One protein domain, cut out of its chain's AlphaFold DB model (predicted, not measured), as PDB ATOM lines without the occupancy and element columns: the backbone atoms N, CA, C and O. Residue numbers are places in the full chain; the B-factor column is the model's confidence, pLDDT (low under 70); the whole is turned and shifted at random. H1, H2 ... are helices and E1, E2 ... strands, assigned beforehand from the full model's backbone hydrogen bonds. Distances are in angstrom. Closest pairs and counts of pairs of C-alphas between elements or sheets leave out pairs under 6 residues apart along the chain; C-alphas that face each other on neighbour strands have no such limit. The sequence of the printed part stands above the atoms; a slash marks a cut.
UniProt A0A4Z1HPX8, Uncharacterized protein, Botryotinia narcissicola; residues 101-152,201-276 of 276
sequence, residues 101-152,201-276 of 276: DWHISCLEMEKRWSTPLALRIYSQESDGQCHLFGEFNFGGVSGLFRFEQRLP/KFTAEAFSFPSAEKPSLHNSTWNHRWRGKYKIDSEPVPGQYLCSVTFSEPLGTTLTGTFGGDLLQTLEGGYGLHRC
ATOM      1  N   ASP A 101      82.661 112.568  85.673       94.44
ATOM      2  CA  ASP A 101      82.701 112.920  87.087       94.44
ATOM      3  C   ASP A 101      82.920 114.424  87.255       94.44
ATOM      4  O   ASP A 101      83.867 115.008  86.733       94.44
ATOM      5  N   TRP A 102      82.043 115.036  88.037       93.50
ATOM      6  CA  TRP A 102      82.007 116.455  88.334       93.50
ATOM      7  C   TRP A 102      82.252 116.681  89.818       93.50
ATOM      8  O   TRP A 102      81.622 116.066  90.688       93.50
ATOM      9  N   HIS A 103      83.143 117.624  90.103       90.81
ATOM     10  CA  HIS A 103      83.324 118.160  91.438       90.81
ATOM     11  C   HIS A 103      82.452 119.404  91.595       90.81
ATOM     12  O   HIS A 103      82.568 120.348  90.817       90.81
ATOM     13  N   ILE A 104      81.558 119.395  92.580       90.00
ATOM     14  CA  ILE A 104      80.644 120.510  92.819       90.00
ATOM     15  C   ILE A 104      81.226 121.388  93.921       90.00
ATOM     16  O   ILE A 104      81.386 120.944  95.053       90.00
ATOM     17  N   SER A 105      81.503 122.649  93.608       86.31
ATOM     18  CA  SER A 105      81.901 123.628  94.619       86.31
ATOM     19  C   SER A 105      80.685 124.411  95.084       86.31
ATOM     20  O   SER A 105      80.113 125.202  94.335       86.31
ATOM     21  N   CYS A 106      80.273 124.198  96.332       85.62
ATOM     22  CA  CYS A 106      79.153 124.929  96.914       85.62
ATOM     23  C   CYS A 106      79.431 125.275  98.374       85.62
ATOM     24  O   CYS A 106      79.190 124.474  99.276       85.62
ATOM     25  N   LEU A 107      79.902 126.506  98.597       82.94
ATOM     26  CA  LEU A 107      80.443 126.975  99.878       82.94
ATOM     27  C   LEU A 107      79.519 126.699 101.074       82.94
ATOM     28  O   LEU A 107      79.989 126.352 102.156       82.94
ATOM     29  N   GLU A 108      78.210 126.874 100.898       82.25
ATOM     30  CA  GLU A 108      77.232 126.658 101.969       82.25
ATOM     31  C   GLU A 108      77.119 125.176 102.351       82.25
ATOM     32  O   GLU A 108      77.072 124.821 103.529       82.25
ATOM     33  N   MET A 109      77.141 124.290 101.353       80.81
ATOM     34  CA  MET A 109      77.057 122.846 101.556       80.81
ATOM     35  C   MET A 109      78.377 122.269 102.072       80.81
ATOM     36  O   MET A 109      78.366 121.439 102.978       80.81
ATOM     37  N   GLU A 110      79.509 122.742 101.552       85.50
ATOM     38  CA  GLU A 110      80.847 122.330 101.986       85.50
ATOM     39  C   GLU A 110      81.091 122.674 103.458       85.50
ATOM     40  O   GLU A 110      81.553 121.823 104.219       85.50
ATOM     41  N   LYS A 111      80.699 123.881 103.897       85.31
ATOM     42  CA  LYS A 111      80.760 124.278 105.316       85.31
ATOM     43  C   LYS A 111      79.942 123.353 106.211       85.31
ATOM     44  O   LYS A 111      80.352 123.070 107.333       85.31
ATOM     45  N   ARG A 112      78.779 122.912 105.730       83.38
ATOM     46  CA  ARG A 112      77.843 122.101 106.508       83.38
ATOM     47  C   ARG A 112      78.265 120.638 106.599       83.38
ATOM     48  O   ARG A 112      78.167 120.049 107.671       83.38
ATOM     49  N   TRP A 113      78.715 120.050 105.493       82.56
ATOM     50  CA  TRP A 113      78.935 118.605 105.396       82.56
ATOM     51  C   TRP A 113      80.401 118.189 105.437       82.56
ATOM     52  O   TRP A 113      80.660 116.998 105.580       82.56
ATOM     53  N   SER A 114      81.350 119.130 105.318       84.69
ATOM     54  CA  SER A 114      82.802 118.869 105.349       84.69
ATOM     55  C   SER A 114      83.247 117.708 104.444       84.69
ATOM     56  O   SER A 114      84.240 117.037 104.717       84.69
ATOM     57  N   THR A 115      82.490 117.436 103.379       83.06
ATOM     58  CA  THR A 115      82.713 116.330 102.445       83.06
ATOM     59  C   THR A 115      82.739 116.876 101.022       83.06
ATOM     60  O   THR A 115      81.969 117.791 100.716       83.06
ATOM     61  N   PRO A 116      83.612 116.344 100.147       87.44
ATOM     62  CA  PRO A 116      83.599 116.689  98.733       87.44
ATOM     63  C   PRO A 116      82.230 116.390  98.123       87.44
ATOM     64  O   PRO A 116      81.703 115.288  98.289       87.44
ATOM     65  N   LEU A 117      81.668 117.361  97.410       90.94
ATOM     66  CA  LEU A 117      80.403 117.191  96.709       90.94
ATOM     67  C   LEU A 117      80.706 116.620  95.320       90.94
ATOM     68  O   LEU A 117      81.459 117.211  94.543       90.94
ATOM     69  N   ALA A 118      80.143 115.454  95.019       94.12
ATOM     70  CA  ALA A 118      80.381 114.748  93.765       94.12
ATOM     71  C   ALA A 118      79.083 114.588  92.973       94.12
ATOM     72  O   ALA A 118      78.028 114.302  93.546       94.12
ATOM     73  N   LEU A 119      79.178 114.737  91.655       94.44
ATOM     74  CA  LEU A 119      78.114 114.471  90.695       94.44
ATOM     75  C   LEU A 119      78.701 113.674  89.528       94.44
ATOM     76  O   LEU A 119      79.672 114.099  88.930       94.44
ATOM     77  N   ARG A 120      78.106 112.547  89.166       95.94
ATOM     78  CA  ARG A 120      78.487 111.755  88.001       95.94
ATOM     79  C   ARG A 120      77.358 111.763  86.992       95.94
ATOM     80  O   ARG A 120      76.302 111.187  87.250       95.94
ATOM     81  N   ILE A 121      77.577 112.395  85.849       94.94
ATOM     82  CA  ILE A 121      76.600 112.458  84.763       94.94
ATOM     83  C   ILE A 121      76.883 111.323  83.781       94.94
ATOM     84  O   ILE A 121      78.025 111.103  83.386       94.94
ATOM     85  N   TYR A 122      75.853 110.588  83.373       94.56
ATOM     86  CA  TYR A 122      75.991 109.507  82.403       94.56
ATOM     87  C   TYR A 122      74.738 109.357  81.546       94.56
ATOM     88  O   TYR A 122      73.618 109.628  81.983       94.56
ATOM     89  N   SER A 123      74.936 108.910  80.309       93.00
ATOM     90  CA  SER A 123      73.863 108.508  79.404       93.00
ATOM     91  C   SER A 123      73.573 107.017  79.549       93.00
ATOM     92  O   SER A 123      74.496 106.207  79.636       93.00
ATOM     93  N   GLN A 124      72.302 106.645  79.514       93.62
ATOM     94  CA  GLN A 124      71.849 105.261  79.493       93.62
ATOM     95  C   GLN A 124      70.827 105.084  78.373       93.62
ATOM     96  O   GLN A 124      69.852 105.828  78.295       93.62
ATOM     97  N   GLU A 125      71.041 104.090  77.518       92.19
ATOM     98  CA  GLU A 125      70.104 103.740  76.454       92.19
ATOM     99  C   GLU A 125      69.081 102.710  76.960       92.19
ATOM    100  O   GLU A 125      69.454 101.714  77.583       92.19
ATOM    101  N   SER A 126      67.794 102.955  76.710       89.31
ATOM    102  CA  SER A 126      66.686 102.029  76.978       89.31
ATOM    103  C   SER A 126      65.688 102.120  75.834       89.31
ATOM    104  O   SER A 126      65.287 103.218  75.461       89.31
ATOM    105  N   ASP A 127      65.298 100.985  75.256       90.06
ATOM    106  CA  ASP A 127      64.314 100.923  74.161       90.06
ATOM    107  C   ASP A 127      64.652 101.831  72.956       90.06
ATOM    108  O   ASP A 127      63.773 102.401  72.310       90.06
ATOM    109  N   GLY A 128      65.948 101.993  72.659       87.06
ATOM    110  CA  GLY A 128      66.448 102.865  71.588       87.06
ATOM    111  C   GLY A 128      66.352 104.366  71.891       87.06
ATOM    112  O   GLY A 128      66.557 105.190  70.999       87.06
ATOM    113  N   GLN A 129      66.023 104.739  73.132       86.69
ATOM    114  CA  GLN A 129      66.006 106.115  73.613       86.69
ATOM    115  C   GLN A 129      67.180 106.358  74.562       86.69
ATOM    116  O   GLN A 129      67.476 105.541  75.434       86.69
ATOM    117  N   CYS A 130      67.851 107.499  74.402       90.19
ATOM    118  CA  CYS A 130      68.918 107.913  75.300       90.19
ATOM    119  C   CYS A 130      68.320 108.688  76.477       90.19
ATOM    120  O   CYS A 130      67.556 109.633  76.294       90.19
ATOM    121  N   HIS A 131      68.675 108.311  77.697       91.19
ATOM    122  CA  HIS A 131      68.301 109.016  78.913       91.19
ATOM    123  C   HIS A 131      69.561 109.545  79.588       91.19
ATOM    124  O   HIS A 131      70.532 108.805  79.743       91.19
ATOM    125  N   LEU A 132      69.549 110.805  80.020       93.25
ATOM    126  CA  LEU A 132      70.653 111.371  80.786       93.25
ATOM    127  C   LEU A 132      70.320 111.362  82.282       93.25
ATOM    128  O   LEU A 132      69.259 111.830  82.714       93.25
ATOM    129  N   PHE A 133      71.263 110.856  83.067       94.44
ATOM    130  CA  PHE A 133      71.177 110.740  84.514       94.44
ATOM    131  C   PHE A 133      72.362 111.421  85.198       94.44
ATOM    132  O   PHE A 133      73.408 111.634  84.589       94.44
ATOM    133  N   GLY A 134      72.191 111.766  86.474       94.50
ATOM    134  CA  GLY A 134      73.247 112.332  87.313       94.50
ATOM    135  C   GLY A 134      73.237 111.734  88.713       94.50
ATOM    136  O   GLY A 134      72.396 112.090  89.529       94.50
ATOM    137  N   GLU A 135      74.152 110.830  89.027       95.06
ATOM    138  CA  GLU A 135      74.314 110.322  90.391       95.06
ATOM    139  C   GLU A 135      75.050 111.347  91.239       95.06
ATOM    140  O   GLU A 135      76.156 111.743  90.896       95.06
ATOM    141  N   PHE A 136      74.480 111.766  92.363       93.31
ATOM    142  CA  PHE A 136      75.140 112.739  93.227       93.31
ATOM    143  C   PHE A 136      75.327 112.223  94.647       93.31
ATOM    144  O   PHE A 136      74.508 111.471  95.189       93.31
ATOM    145  N   ASN A 137      76.408 112.683  95.265       91.75
ATOM    146  CA  ASN A 137      76.695 112.509  96.674       91.75
ATOM    147  C   ASN A 137      77.190 113.838  97.242       91.75
ATOM    148  O   ASN A 137      78.322 114.254  97.008       91.75
ATOM    149  N   PHE A 138      76.319 114.493  97.994       89.44
ATOM    150  CA  PHE A 138      76.564 115.783  98.622       89.44
ATOM    151  C   PHE A 138      76.727 115.634 100.142       89.44
ATOM    152  O   PHE A 138      76.271 116.471 100.922       89.44
ATOM    153  N   GLY A 139      77.325 114.516 100.566       86.44
ATOM    154  CA  GLY A 139      77.536 114.169 101.966       86.44
ATOM    155  C   GLY A 139      76.250 113.679 102.623       86.44
ATOM    156  O   GLY A 139      75.914 112.499 102.549       86.44
ATOM    157  N   GLY A 140      75.515 114.594 103.259       82.94
ATOM    158  CA  GLY A 140      74.276 114.278 103.981       82.94
ATOM    159  C   GLY A 140      73.112 113.846 103.085       82.94
ATOM    160  O   GLY A 140      72.143 113.268 103.575       82.94
ATOM    161  N   VAL A 141      73.202 114.108 101.778       83.69
ATOM    162  CA  VAL A 141      72.178 113.732 100.800       83.69
ATOM    163  C   VAL A 141      72.831 113.143  99.560       83.69
ATOM    164  O   VAL A 141      73.805 113.673  99.033       83.69
ATOM    165  N   SER A 142      72.265 112.044  99.076       89.88
ATOM    166  CA  SER A 142      72.654 111.411  97.819       89.88
ATOM    167  C   SER A 142      71.416 110.995  97.042       89.88
ATOM    168  O   SER A 142      70.337 110.798  97.616       89.88
ATOM    169  N   GLY A 143      71.559 110.862  95.730       91.00
ATOM    170  CA  GLY A 143      70.422 110.584  94.874       91.00
ATOM    171  C   GLY A 143      70.769 110.520  93.397       91.00
ATOM    172  O   GLY A 143      71.929 110.387  93.018       91.00
ATOM    173  N   LEU A 144      69.721 110.602  92.583       92.12
ATOM    174  CA  LEU A 144      69.786 110.521  91.134       92.12
ATOM    175  C   LEU A 144      69.047 111.707  90.514       92.12
ATOM    176  O   LEU A 144      67.871 111.932  90.807       92.12
ATOM    177  N   PHE A 145      69.727 112.443  89.647       93.00
ATOM    178  CA  PHE A 145      69.158 113.400  88.715       93.00
ATOM    179  C   PHE A 145      68.656 112.656  87.491       93.00
ATOM    180  O   PHE A 145      69.329 111.770  86.967       93.00
ATOM    181  N   ARG A 146      67.482 113.051  87.022       92.75
ATOM    182  CA  ARG A 146      66.954 112.696  85.716       92.75
ATOM    183  C   ARG A 146      66.776 113.992  84.949       92.75
ATOM    184  O   ARG A 146      65.988 114.848  85.362       92.75
ATOM    185  N   PHE A 147      67.552 114.151  83.888       93.12
ATOM    186  CA  PHE A 147      67.476 115.341  83.059       93.12
ATOM    187  C   PHE A 147      66.228 115.277  82.176       93.12
ATOM    188  O   PHE A 147      65.794 114.203  81.758       93.12
ATOM    189  N   GLU A 148      65.640 116.440  81.930       91.50
ATOM    190  CA  GLU A 148      64.476 116.623  81.073       91.50
ATOM    191  C   GLU A 148      64.883 117.389  79.823       91.50
ATOM    192  O   GLU A 148      65.561 118.421  79.902       91.50
ATOM    193  N   GLN A 149      64.414 116.907  78.674       86.25
ATOM    194  CA  GLN A 149      64.506 117.645  77.432       86.25
ATOM    195  C   GLN A 149      63.741 118.957  77.607       86.25
ATOM    196  O   GLN A 149      62.608 118.997  78.106       86.25
ATOM    197  N   ARG A 150      64.343 120.062  77.165       79.56
ATOM    198  CA  ARG A 150      63.571 121.282  76.960       79.56
ATOM    199  C   ARG A 150      62.608 120.974  75.827       79.56
ATOM    200  O   ARG A 150      63.018 120.960  74.670       79.56
ATOM    201  N   LEU A 151      61.340 120.721  76.163       70.88
ATOM    202  CA  LEU A 151      60.298 120.665  75.145       70.88
ATOM    203  C   LEU A 151      60.475 121.922  74.299       70.88
ATOM    204  O   LEU A 151      60.556 123.009  74.897       70.88
ATOM    205  N   PRO A 152      60.607 121.798  72.961       65.69
ATOM    206  CA  PRO A 152      60.703 122.961  72.104       65.69
ATOM    207  C   PRO A 152      59.548 123.836  72.536       65.69
ATOM    208  O   PRO A 152      58.396 123.391  72.541       65.69
ATOM    209  N   LYS A 201      50.994 116.287  83.976       60.53
ATOM    210  CA  LYS A 201      51.165 114.898  83.580       60.53
ATOM    211  C   LYS A 201      52.469 114.865  82.795       60.53
ATOM    212  O   LYS A 201      52.511 115.346  81.666       60.53
ATOM    213  N   PHE A 202      53.535 114.402  83.431       65.81
ATOM    214  CA  PHE A 202      54.811 114.209  82.763       65.81
ATOM    215  C   PHE A 202      54.622 113.097  81.741       65.81
ATOM    216  O   PHE A 202      54.239 111.981  82.097       65.81
ATOM    217  N   THR A 203      54.824 113.410  80.467       74.62
ATOM    218  CA  THR A 203      54.909 112.388  79.429       74.62
ATOM    219  C   THR A 203      56.290 111.747  79.525       74.62
ATOM    220  O   THR A 203      57.278 112.437  79.777       74.62
ATOM    221  N   ALA A 204      56.374 110.423  79.359       79.31
ATOM    222  CA  ALA A 204      57.654 109.704  79.377       79.31
ATOM    223  C   ALA A 204      58.665 110.303  78.378       79.31
ATOM    224  O   ALA A 204      59.861 110.329  78.653       79.31
ATOM    225  N   GLU A 205      58.148 110.872  77.288       82.75
ATOM    226  CA  GLU A 205      58.876 111.584  76.237       82.75
ATOM    227  C   GLU A 205      59.747 112.736  76.751       82.75
ATOM    228  O   GLU A 205      60.809 112.975  76.193       82.75
ATOM    229  N   ALA A 206      59.363 113.422  77.835       84.44
ATOM    230  CA  ALA A 206      60.143 114.542  78.370       84.44
ATOM    231  C   ALA A 206      61.531 114.126  78.895       84.44
ATOM    232  O   ALA A 206      62.391 114.978  79.100       84.44
ATOM    233  N   PHE A 207      61.751 112.832  79.132       86.25
ATOM    234  CA  PHE A 207      63.011 112.292  79.644       86.25
ATOM    235  C   PHE A 207      63.831 111.561  78.581       86.25
ATOM    236  O   PHE A 207      64.873 110.992  78.913       86.25
ATOM    237  N   SER A 208      63.341 111.515  77.347       83.81
ATOM    238  CA  SER A 208      63.952 110.780  76.249       83.81
ATOM    239  C   SER A 208      64.653 111.768  75.332       83.81
ATOM    240  O   SER A 208      64.018 112.593  74.682       83.81
ATOM    241  N   PHE A 209      65.974 111.681  75.284       82.94
ATOM    242  CA  PHE A 209      66.806 112.495  74.420       82.94
ATOM    243  C   PHE A 209      67.028 111.749  73.098       82.94
ATOM    244  O   PHE A 209      67.327 110.548  73.103       82.94
ATOM    245  N   PRO A 210      66.926 112.433  71.948       81.38
ATOM    246  CA  PRO A 210      67.538 111.955  70.718       81.38
ATOM    247  C   PRO A 210      69.009 111.623  70.988       81.38
ATOM    248  O   PRO A 210      69.697 112.395  71.648       81.38
ATOM    249  N   SER A 211      69.530 110.523  70.443       75.00
ATOM    250  CA  SER A 211      70.914 110.079  70.697       75.00
ATOM    251  C   SER A 211      71.985 111.120  70.318       75.00
ATOM    252  O   SER A 211      73.125 111.027  70.760       75.00
ATOM    253  N   ALA A 212      71.619 112.115  69.502       75.50
ATOM    254  CA  ALA A 212      72.470 113.230  69.094       75.50
ATOM    255  C   ALA A 212      72.243 114.530  69.893       75.50
ATOM    256  O   ALA A 212      72.988 115.489  69.695       75.50
ATOM    257  N   GLU A 213      71.220 114.604  70.754       81.50
ATOM    258  CA  GLU A 213      70.961 115.808  71.540       81.50
ATOM    259  C   GLU A 213      71.971 115.908  72.678       81.50
ATOM    260  O   GLU A 213      71.942 115.176  73.664       81.50
ATOM    261  N   LYS A 214      72.886 116.851  72.502       84.38
ATOM    262  CA  LYS A 214      73.871 117.268  73.487       84.38
ATOM    263  C   LYS A 214      73.565 118.706  73.894       84.38
ATOM    264  O   LYS A 214      72.887 119.423  73.142       84.38
ATOM    265  N   PRO A 215      74.044 119.164  75.059       83.94
ATOM    266  CA  PRO A 215      74.020 120.582  75.369       83.94
ATOM    267  C   PRO A 215      74.684 121.380  74.243       83.94
ATOM    268  O   PRO A 215      75.408 120.854  73.402       83.94
ATOM    269  N   SER A 216      74.391 122.665  74.159       84.00
ATOM    270  CA  SER A 216      75.038 123.518  73.163       84.00
ATOM    271  C   SER A 216      75.138 124.933  73.682       84.00
ATOM    272  O   SER A 216      74.460 125.293  74.638       84.00
ATOM    273  N   LEU A 217      75.909 125.777  73.002       81.38
ATOM    274  CA  LEU A 217      76.012 127.189  73.366       81.38
ATOM    275  C   LEU A 217      74.639 127.889  73.406       81.38
ATOM    276  O   LEU A 217      74.411 128.765  74.235       81.38
ATOM    277  N   HIS A 218      73.708 127.486  72.534       81.75
ATOM    278  CA  HIS A 218      72.349 128.035  72.485       81.75
ATOM    279  C   HIS A 218      71.353 127.300  73.395       81.75
ATOM    280  O   HIS A 218      70.281 127.830  73.680       81.75
ATOM    281  N   ASN A 219      71.695 126.095  73.857       86.31
ATOM    282  CA  ASN A 219      70.868 125.283  74.747       86.31
ATOM    283  C   ASN A 219      71.725 124.635  75.845       86.31
ATOM    284  O   ASN A 219      71.807 123.411  75.969       86.31
ATOM    285  N   SER A 220      72.407 125.487  76.604       89.56
ATOM    286  CA  SER A 220      73.339 125.109  77.666       89.56
ATOM    287  C   SER A 220      72.634 124.785  78.980       89.56
ATOM    288  O   SER A 220      73.187 124.083  79.822       89.56
ATOM    289  N   THR A 221      71.416 125.298  79.168       91.50
ATOM    290  CA  THR A 221      70.610 125.084  80.372       91.50
ATOM    291  C   THR A 221      69.673 123.903  80.197       91.50
ATOM    292  O   THR A 221      68.747 123.942  79.386       91.50
ATOM    293  N   TRP A 222      69.898 122.873  80.997       92.38
ATOM    294  CA  TRP A 222      69.125 121.646  81.025       92.38
ATOM    295  C   TRP A 222      68.315 121.587  82.305       92.38
ATOM    296  O   TRP A 222      68.802 121.893  83.396       92.38
ATOM    297  N   ASN A 223      67.054 121.199  82.168       93.12
ATOM    298  CA  ASN A 223      66.211 120.978  83.323       93.12
ATOM    299  C   ASN A 223      66.501 119.595  83.896       93.12
ATOM    300  O   ASN A 223      66.844 118.665  83.169       93.12
ATOM    301  N   HIS A 224      66.346 119.447  85.201       92.25
ATOM    302  CA  HIS A 224      66.416 118.150  85.844       92.25
ATOM    303  C   HIS A 224      65.440 118.076  87.010       92.25
ATOM    304  O   HIS A 224      65.052 119.078  87.617       92.25
ATOM    305  N   ARG A 225      65.076 116.845  87.338       90.12
ATOM    306  CA  ARG A 225      64.458 116.485  88.610       90.12
ATOM    307  C   ARG A 225      65.404 115.563  89.335       90.12
ATOM    308  O   ARG A 225      66.149 114.823  88.702       90.12
ATOM    309  N   TRP A 226      65.354 115.563  90.655       88.38
ATOM    310  CA  TRP A 226      66.161 114.647  91.440       88.38
ATOM    311  C   TRP A 226      65.288 113.772  92.332       88.38
ATOM    312  O   TRP A 226      64.146 114.110  92.658       88.38
ATOM    313  N   ARG A 227      65.846 112.629  92.717       83.00
ATOM    314  CA  ARG A 227      65.280 111.711  93.701       83.00
ATOM    315  C   ARG A 227      66.371 111.332  94.693       83.00
ATOM    316  O   ARG A 227      67.431 110.873  94.279       83.00
ATOM    317  N   GLY A 228      66.115 111.498  95.987       82.56
ATOM    318  CA  GLY A 228      67.027 111.016  97.027       82.56
ATOM    319  C   GLY A 228      67.071 109.489  97.075       82.56
ATOM    320  O   GLY A 228      66.125 108.824  96.645       82.56
ATOM    321  N   LYS A 229      68.141 108.908  97.628       76.69
ATOM    322  CA  LYS A 229      68.162 107.481  97.987       76.69
ATOM    323  C   LYS A 229      67.122 107.216  99.089       76.69
ATOM    324  O   LYS A 229      67.408 107.356 100.273       76.69
ATOM    325  N   TYR A 230      65.896 106.875  98.691       57.66
ATOM    326  CA  TYR A 230      64.818 106.472  99.599       57.66
ATOM    327  C   TYR A 230      64.895 104.969  99.906       57.66
ATOM    328  O   TYR A 230      65.374 104.187  99.085       57.66
ATOM    329  N   LYS A 231      64.433 104.586 101.103       49.53
ATOM    330  CA  LYS A 231      64.400 103.197 101.596       49.53
ATOM    331  C   LYS A 231      63.601 102.272 100.655       49.53
ATOM    332  O   LYS A 231      62.724 102.727  99.929       49.53
ATOM    333  N   ILE A 232      63.938 100.983 100.707       46.19
ATOM    334  CA  ILE A 232      63.754  99.922  99.694       46.19
ATOM    335  C   ILE A 232      62.299  99.647  99.245       46.19
ATOM    336  O   ILE A 232      62.106  99.109  98.160       46.19
ATOM    337  N   ASP A 233      61.275 100.083  99.979       46.50
ATOM    338  CA  ASP A 233      59.930  99.492  99.852       46.50
ATOM    339  C   ASP A 233      58.869 100.390  99.181       46.50
ATOM    340  O   ASP A 233      57.680 100.281  99.474       46.50
ATOM    341  N   SER A 234      59.240 101.338  98.312       46.69
ATOM    342  CA  SER A 234      58.249 102.214  97.652       46.69
ATOM    343  C   SER A 234      58.611 102.569  96.213       46.69
ATOM    344  O   SER A 234      59.765 102.893  95.910       46.69
ATOM    345  N   GLU A 235      57.604 102.553  95.329       42.06
ATOM    346  CA  GLU A 235      57.766 102.933  93.925       42.06
ATOM    347  C   GLU A 235      58.291 104.379  93.784       42.06
ATOM    348  O   GLU A 235      57.885 105.274  94.536       42.06
ATOM    349  N   PRO A 236      59.220 104.643  92.847       48.22
ATOM    350  CA  PRO A 236      59.829 105.960  92.679       48.22
ATOM    351  C   PRO A 236      58.823 107.016  92.200       48.22
ATOM    352  O   PRO A 236      58.406 106.995  91.045       48.22
ATOM    353  N   VAL A 237      58.500 108.008  93.033       56.22
ATOM    354  CA  VAL A 237      57.809 109.225  92.570       56.22
ATOM    355  C   VAL A 237      58.867 110.260  92.147       56.22
ATOM    356  O   VAL A 237      59.777 110.535  92.935       56.22
ATOM    357  N   PRO A 238      58.797 110.836  90.930       60.44
ATOM    358  CA  PRO A 238      59.687 111.918  90.510       60.44
ATOM    359  C   PRO A 238      59.629 113.102  91.483       60.44
ATOM    360  O   PRO A 238      58.547 113.465  91.952       60.44
ATOM    361  N   GLY A 239      60.776 113.733  91.760       65.75
ATOM    362  CA  GLY A 239      60.825 114.949  92.573       65.75
ATOM    363  C   GLY A 239      59.885 116.028  92.022       65.75
ATOM    364  O   GLY A 239      59.814 116.255  90.813       65.75
ATOM    365  N   GLN A 240      59.135 116.693  92.904       69.81
ATOM    366  CA  GLN A 240      58.110 117.664  92.491       69.81
ATOM    367  C   GLN A 240      58.716 118.941  91.889       69.81
ATOM    368  O   GLN A 240      58.096 119.578  91.032       69.81
ATOM    369  N   TYR A 241      59.944 119.283  92.275       80.25
ATOM    370  CA  TYR A 241      60.606 120.518  91.869       80.25
ATOM    371  C   TYR A 241      61.424 120.326  90.602       80.25
ATOM    372  O   TYR A 241      62.234 119.406  90.497       80.25
ATOM    373  N   LEU A 242      61.202 121.231  89.652       85.50
ATOM    374  CA  LEU A 242      62.024 121.356  88.463       85.50
ATOM    375  C   LEU A 242      63.213 122.254  88.792       85.50
ATOM    376  O   LEU A 242      63.030 123.404  89.192       85.50
ATOM    377  N   CYS A 243      64.409 121.714  88.625       90.12
ATOM    378  CA  CYS A 243      65.662 122.430  88.785       90.12
ATOM    379  C   CYS A 243      66.357 122.570  87.439       90.12
ATOM    380  O   CYS A 243      65.942 121.960  86.451       90.12
ATOM    381  N   SER A 244      67.416 123.371  87.384       92.12
ATOM    382  CA  SER A 244      68.192 123.533  86.163       92.12
ATOM    383  C   SER A 244      69.688 123.562  86.433       92.12
ATOM    384  O   SER A 244      70.149 124.078  87.449       92.12
ATOM    385  N   VAL A 245      70.435 122.992  85.493       92.88
ATOM    386  CA  VAL A 245      71.893 123.066  85.408       92.88
ATOM    387  C   VAL A 245      72.232 123.735  84.086       92.88
ATOM    388  O   VAL A 245      71.642 123.418  83.060       92.88
ATOM    389  N   THR A 246      73.154 124.686  84.107       92.19
ATOM    390  CA  THR A 246      73.699 125.357  82.933       92.19
ATOM    391  C   THR A 246      75.154 124.966  82.780       92.19
ATOM    392  O   THR A 246      75.981 125.279  83.636       92.19
ATOM    393  N   PHE A 247      75.450 124.292  81.679       90.50
ATOM    394  CA  PHE A 247      76.806 123.977  81.262       90.50
ATOM    395  C   PHE A 247      77.383 125.210  80.568       90.50
ATOM    396  O   PHE A 247      76.786 125.723  79.627       90.50
ATOM    397  N   SER A 248      78.509 125.737  81.028       84.56
ATOM    398  CA  SER A 248      79.023 126.989  80.451       84.56
ATOM    399  C   SER A 248      79.818 126.750  79.166       84.56
ATOM    400  O   SER A 248      80.058 127.686  78.408       84.56
ATOM    401  N   GLU A 249      80.226 125.504  78.910       80.69
ATOM    402  CA  GLU A 249      81.275 125.187  77.942       80.69
ATOM    403  C   GLU A 249      81.090 123.831  77.255       80.69
ATOM    404  O   GLU A 249      80.579 122.904  77.890       80.69
ATOM    405  N   PRO A 250      81.615 123.665  76.022       74.62
ATOM    406  CA  PRO A 250      81.552 122.404  75.286       74.62
ATOM    407  C   PRO A 250      82.160 121.225  76.033       74.62
ATOM    408  O   PRO A 250      81.543 120.180  76.168       74.62
ATOM    409  N   LEU A 251      83.346 121.399  76.599       69.62
ATOM    410  CA  LEU A 251      84.009 120.307  77.305       69.62
ATOM    411  C   LEU A 251      83.399 120.012  78.679       69.62
ATOM    412  O   LEU A 251      83.928 119.170  79.395       69.62
ATOM    413  N   GLY A 252      82.341 120.733  79.071       68.19
ATOM    414  CA  GLY A 252      81.693 120.531  80.352       68.19
ATOM    415  C   GLY A 252      82.671 120.684  81.516       68.19
ATOM    416  O   GLY A 252      82.705 119.827  82.386       68.19
ATOM    417  N   THR A 253      83.505 121.731  81.548       74.81
ATOM    418  CA  THR A 253      84.401 121.917  82.710       74.81
ATOM    419  C   THR A 253      83.750 122.751  83.810       74.81
ATOM    420  O   THR A 253      84.015 122.534  84.991       74.81
ATOM    421  N   THR A 254      82.805 123.620  83.441       85.00
ATOM    422  CA  THR A 254      82.021 124.415  84.388       85.00
ATOM    423  C   THR A 254      80.531 124.139  84.230       85.00
ATOM    424  O   THR A 254      79.953 124.331  83.153       85.00
ATOM    425  N   LEU A 255      79.880 123.775  85.335       90.19
ATOM    426  CA  LEU A 255      78.427 123.784  85.461       90.19
ATOM    427  C   LEU A 255      78.009 124.727  86.588       90.19
ATOM    428  O   LEU A 255      78.718 124.877  87.578       90.19
ATOM    429  N   THR A 256      76.855 125.362  86.426       91.38
ATOM    430  CA  THR A 256      76.194 126.148  87.478       91.38
ATOM    431  C   THR A 256      74.736 125.752  87.549       91.38
ATOM    432  O   THR A 256      74.163 125.340  86.540       91.38
ATOM    433  N   GLY A 257      74.087 125.864  88.699       89.38
ATOM    434  CA  GLY A 257      72.713 125.399  88.772       89.38
ATOM    435  C   GLY A 257      72.000 125.642  90.080       89.38
ATOM    436  O   GLY A 257      72.563 125.900  91.141       89.38
ATOM    437  N   THR A 258      70.685 125.515  90.002       85.56
ATOM    438  CA  THR A 258      69.884 125.373  91.205       85.56
ATOM    439  C   THR A 258      69.865 123.905  91.582       85.56
ATOM    440  O   THR A 258      69.349 123.062  90.855       85.56
ATOM    441  N   PHE A 259      70.428 123.597  92.744       75.62
ATOM    442  CA  PHE A 259      70.289 122.288  93.363       75.62
ATOM    443  C   PHE A 259      69.153 122.430  94.377       75.62
ATOM    444  O   PHE A 259      69.308 123.073  95.418       75.62
ATOM    445  N   GLY A 260      67.952 121.977  94.003       63.97
ATOM    446  CA  GLY A 260      66.717 122.450  94.633       63.97
ATOM    447  C   GLY A 260      65.616 121.414  94.838       63.97
ATOM    448  O   GLY A 260      65.437 120.473  94.071       63.97
ATOM    449  N   GLY A 261      64.837 121.622  95.899       61.34
ATOM    450  CA  GLY A 261      63.650 120.850  96.271       61.34
ATOM    451  C   GLY A 261      63.728 120.332  97.709       61.34
ATOM    452  O   GLY A 261      64.444 120.890  98.537       61.34
ATOM    453  N   ASP A 262      63.044 119.223  97.993       53.31
ATOM    454  CA  ASP A 262      62.950 118.575  99.319       53.31
ATOM    455  C   ASP A 262      64.283 118.044  99.895       53.31
ATOM    456  O   ASP A 262      64.293 117.396 100.941       53.31
ATOM    457  N   LEU A 263      65.410 118.347  99.241       52.78
ATOM    458  CA  LEU A 263      66.782 117.955  99.583       52.78
ATOM    459  C   LEU A 263      67.126 118.447 100.996       52.78
ATOM    460  O   LEU A 263      67.846 117.784 101.730       52.78
ATOM    461  N   LEU A 264      66.530 119.577 101.394       47.84
ATOM    462  CA  LEU A 264      66.616 120.149 102.740       47.84
ATOM    463  C   LEU A 264      65.339 119.975 103.575       47.84
ATOM    464  O   LEU A 264      65.419 120.036 104.801       47.84
ATOM    465  N   GLN A 265      64.179 119.670 102.969       46.84
ATOM    466  CA  GLN A 265      63.005 119.251 103.754       46.84
ATOM    467  C   GLN A 265      63.285 117.969 104.530       46.84
ATOM    468  O   GLN A 265      62.837 117.844 105.666       46.84
ATOM    469  N   THR A 266      64.048 117.042 103.936       46.47
ATOM    470  CA  THR A 266      64.417 115.784 104.602       46.47
ATOM    471  C   THR A 266      65.318 116.003 105.820       46.47
ATOM    472  O   THR A 266      65.481 115.080 106.613       46.47
ATOM    473  N   LEU A 267      65.893 117.202 105.979       38.56
ATOM    474  CA  LEU A 267      66.895 117.489 107.001       38.56
ATOM    475  C   LEU A 267      66.453 118.542 108.030       38.56
ATOM    476  O   LEU A 267      66.842 118.393 109.184       38.56
ATOM    477  N   GLU A 268      65.642 119.560 107.680       37.72
ATOM    478  CA  GLU A 268      65.339 120.678 108.611       37.72
ATOM    479  C   GLU A 268      63.942 121.335 108.528       37.72
ATOM    480  O   GLU A 268      63.699 122.331 109.205       37.72
ATOM    481  N   GLY A 269      62.979 120.821 107.753       32.53
ATOM    482  CA  GLY A 269      61.613 121.384 107.761       32.53
ATOM    483  C   GLY A 269      61.473 122.814 107.199       32.53
ATOM    484  O   GLY A 269      60.452 123.462 107.429       32.53
ATOM    485  N   GLY A 270      62.458 123.304 106.436       37.19
ATOM    486  CA  GLY A 270      62.430 124.597 105.741       37.19
ATOM    487  C   GLY A 270      62.674 124.462 104.233       37.19
ATOM    488  O   GLY A 270      63.424 123.594 103.791       37.19
ATOM    489  N   TYR A 271      62.034 125.321 103.432       38.56
ATOM    490  CA  TYR A 271      62.212 125.383 101.977       38.56
ATOM    491  C   TYR A 271      63.379 126.320 101.637       38.56
ATOM    492  O   TYR A 271      63.291 127.520 101.895       38.56
ATOM    493  N   GLY A 272      64.450 125.799 101.032       47.44
ATOM    494  CA  GLY A 272      65.578 126.597 100.547       47.44
ATOM    495  C   GLY A 272      66.096 126.075  99.208       47.44
ATOM    496  O   GLY A 272      66.467 124.912  99.093       47.44
ATOM    497  N   LEU A 273      66.104 126.931  98.185       48.00
ATOM    498  CA  LEU A 273      66.839 126.714  96.937       48.00
ATOM    499  C   LEU A 273      68.246 127.276  97.132       48.00
ATOM    500  O   LEU A 273      68.385 128.472  97.388       48.00
ATOM    501  N   HIS A 274      69.278 126.445  96.993       52.97
ATOM    502  CA  HIS A 274      70.658 126.922  97.001       52.97
ATOM    503  C   HIS A 274      71.167 127.046  95.571       52.97
ATOM    504  O   HIS A 274      70.955 126.170  94.729       52.97
ATOM    505  N   ARG A 275      71.814 128.179  95.303       54.06
ATOM    506  CA  ARG A 275      72.505 128.424  94.047       54.06
ATOM    507  C   ARG A 275      73.952 127.993  94.222       54.06
ATOM    508  O   ARG A 275      74.686 128.612  94.994       54.06
ATOM    509  N   CYS A 276      74.292 126.937  93.508       58.44
ATOM    510  CA  CYS A 276      75.645 126.657  93.087       58.44
ATOM    511  C   CYS A 276      75.616 126.825  91.537       58.44
ATOM    512  O   CYS A 276      76.326 126.101  90.831       58.44
TER     513      CYS A 276
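What this domain is: This is residues 101 to 152 and 201 to 276 of the 276 residues of an uncharacterized protein of Botryotinia narcissicola (UniProt A0A4Z1HPX8). One seven-stranded antiparallel sheet is curled like part of a barrel, and its edge strands E1 and E7 come round towards each other but stay only just apart, 8.4 A at the closest. The small helices H1 and H3 lie beyond one end of the strands, H2 lies beside the strands towards the other end, and a long loop of residues 229 to 242 reaches away from the sheet between E5 and E6. The printed part has 128 residues, with three named helices and seven named strands in the order E1, H1, E2, E3, E4, H2, E5, E6, E7, H3; across the sheet the order is E1, E2, E3, E4, E5, E6, E7. The class is mixed, helices and strands, though under half of the residues are in named elements. The whole is compact, with a radius of gyration of the C-alphas of 14.8 A, and rounded, with spans of 39 by 37 by 22 A.

How they stand to each other: Strand beside strand, the sheet runs through E1, residues 101 to 104, E2, 117 to 126, E3, 129 to 137, E4, 142 to 148, E5, 221 to 228, E6, 243 to 247, and E7, 255 to 259. It is strongly twisted, with C-alphas up to 10.1 A off its best plane, and its curl is 160 degrees. E2, E3 and E4 form one meander, each strand the antiparallel neighbour of the one before, and E5, E6 and E7 form another. E4 and E5 are antiparallel at 143 degrees; N 146 and O 225 are 2.8 A apart, within hydrogen-bond range. E3 and E4 are a hairpin, with N 145 and O 134 at 2.7 A. E2 and E3 are a hairpin at 160 degrees, with N 120 and O 135 at 2.7 A. E1 is the edge strand next to E2, with N 102 and O 119 at 2.7 A. E5 and E6 are a hairpin, with N 222 and O 245 at 2.8 A, and E6 and E7 are one at 173 degrees, with N 246 and O 256 at 2.7 A. Residues 258 to 259 of E7 also pair, antiparallel, with residues 274 to 275. H2, residues 204 to 207, is on the sheet at a height of 5.3 A, over none of the strands; its closest C-alphas to E4 are those of Phe 207 and Glu 148, 4.8 A apart. H1, residues 107 to 113, is not on the sheet, and nor is H3, residues 265 to 268; the two helices are apart. Every O i to N i+4 pair of H1 is within hydrogen-bond range, while H2 and H3 are too short for such a pair.

Where its parts are: E2 is the longest strand, 28.4 A from first to last C-alpha; E3 is 26.2 A, E5 22.1 A and E4 19.4 A. The shorter E6, E7 and E1 measure 13.5 A, 11.4 A and 9.7 A. H1 is 10.1 A long, H2 6.0 A and H3 5.6 A. E1 begins at C-alpha 101, (82.701, 112.920, 87.087), E2 ends at C-alpha 126, (66.686, 102.029, 76.978), and H3 ends at C-alpha 268, (65.339, 120.678, 108.611).

The domain as a whole: The two C-alphas farthest apart are those of Lys 111 and Gly 128, 42.4 A. Residues 153 to 200 are not printed, and C-alphas 152 and 201 are 17.0 A apart across this cut. The links H2 to E5, 13 residues, and E5 to E6, 14 residues, are long. The mean pLDDT of the printed part is 78.1; it is under 70 at residue 152 and residues 201 to 202, 230 to 240, 251 to 252 and 260 to 276.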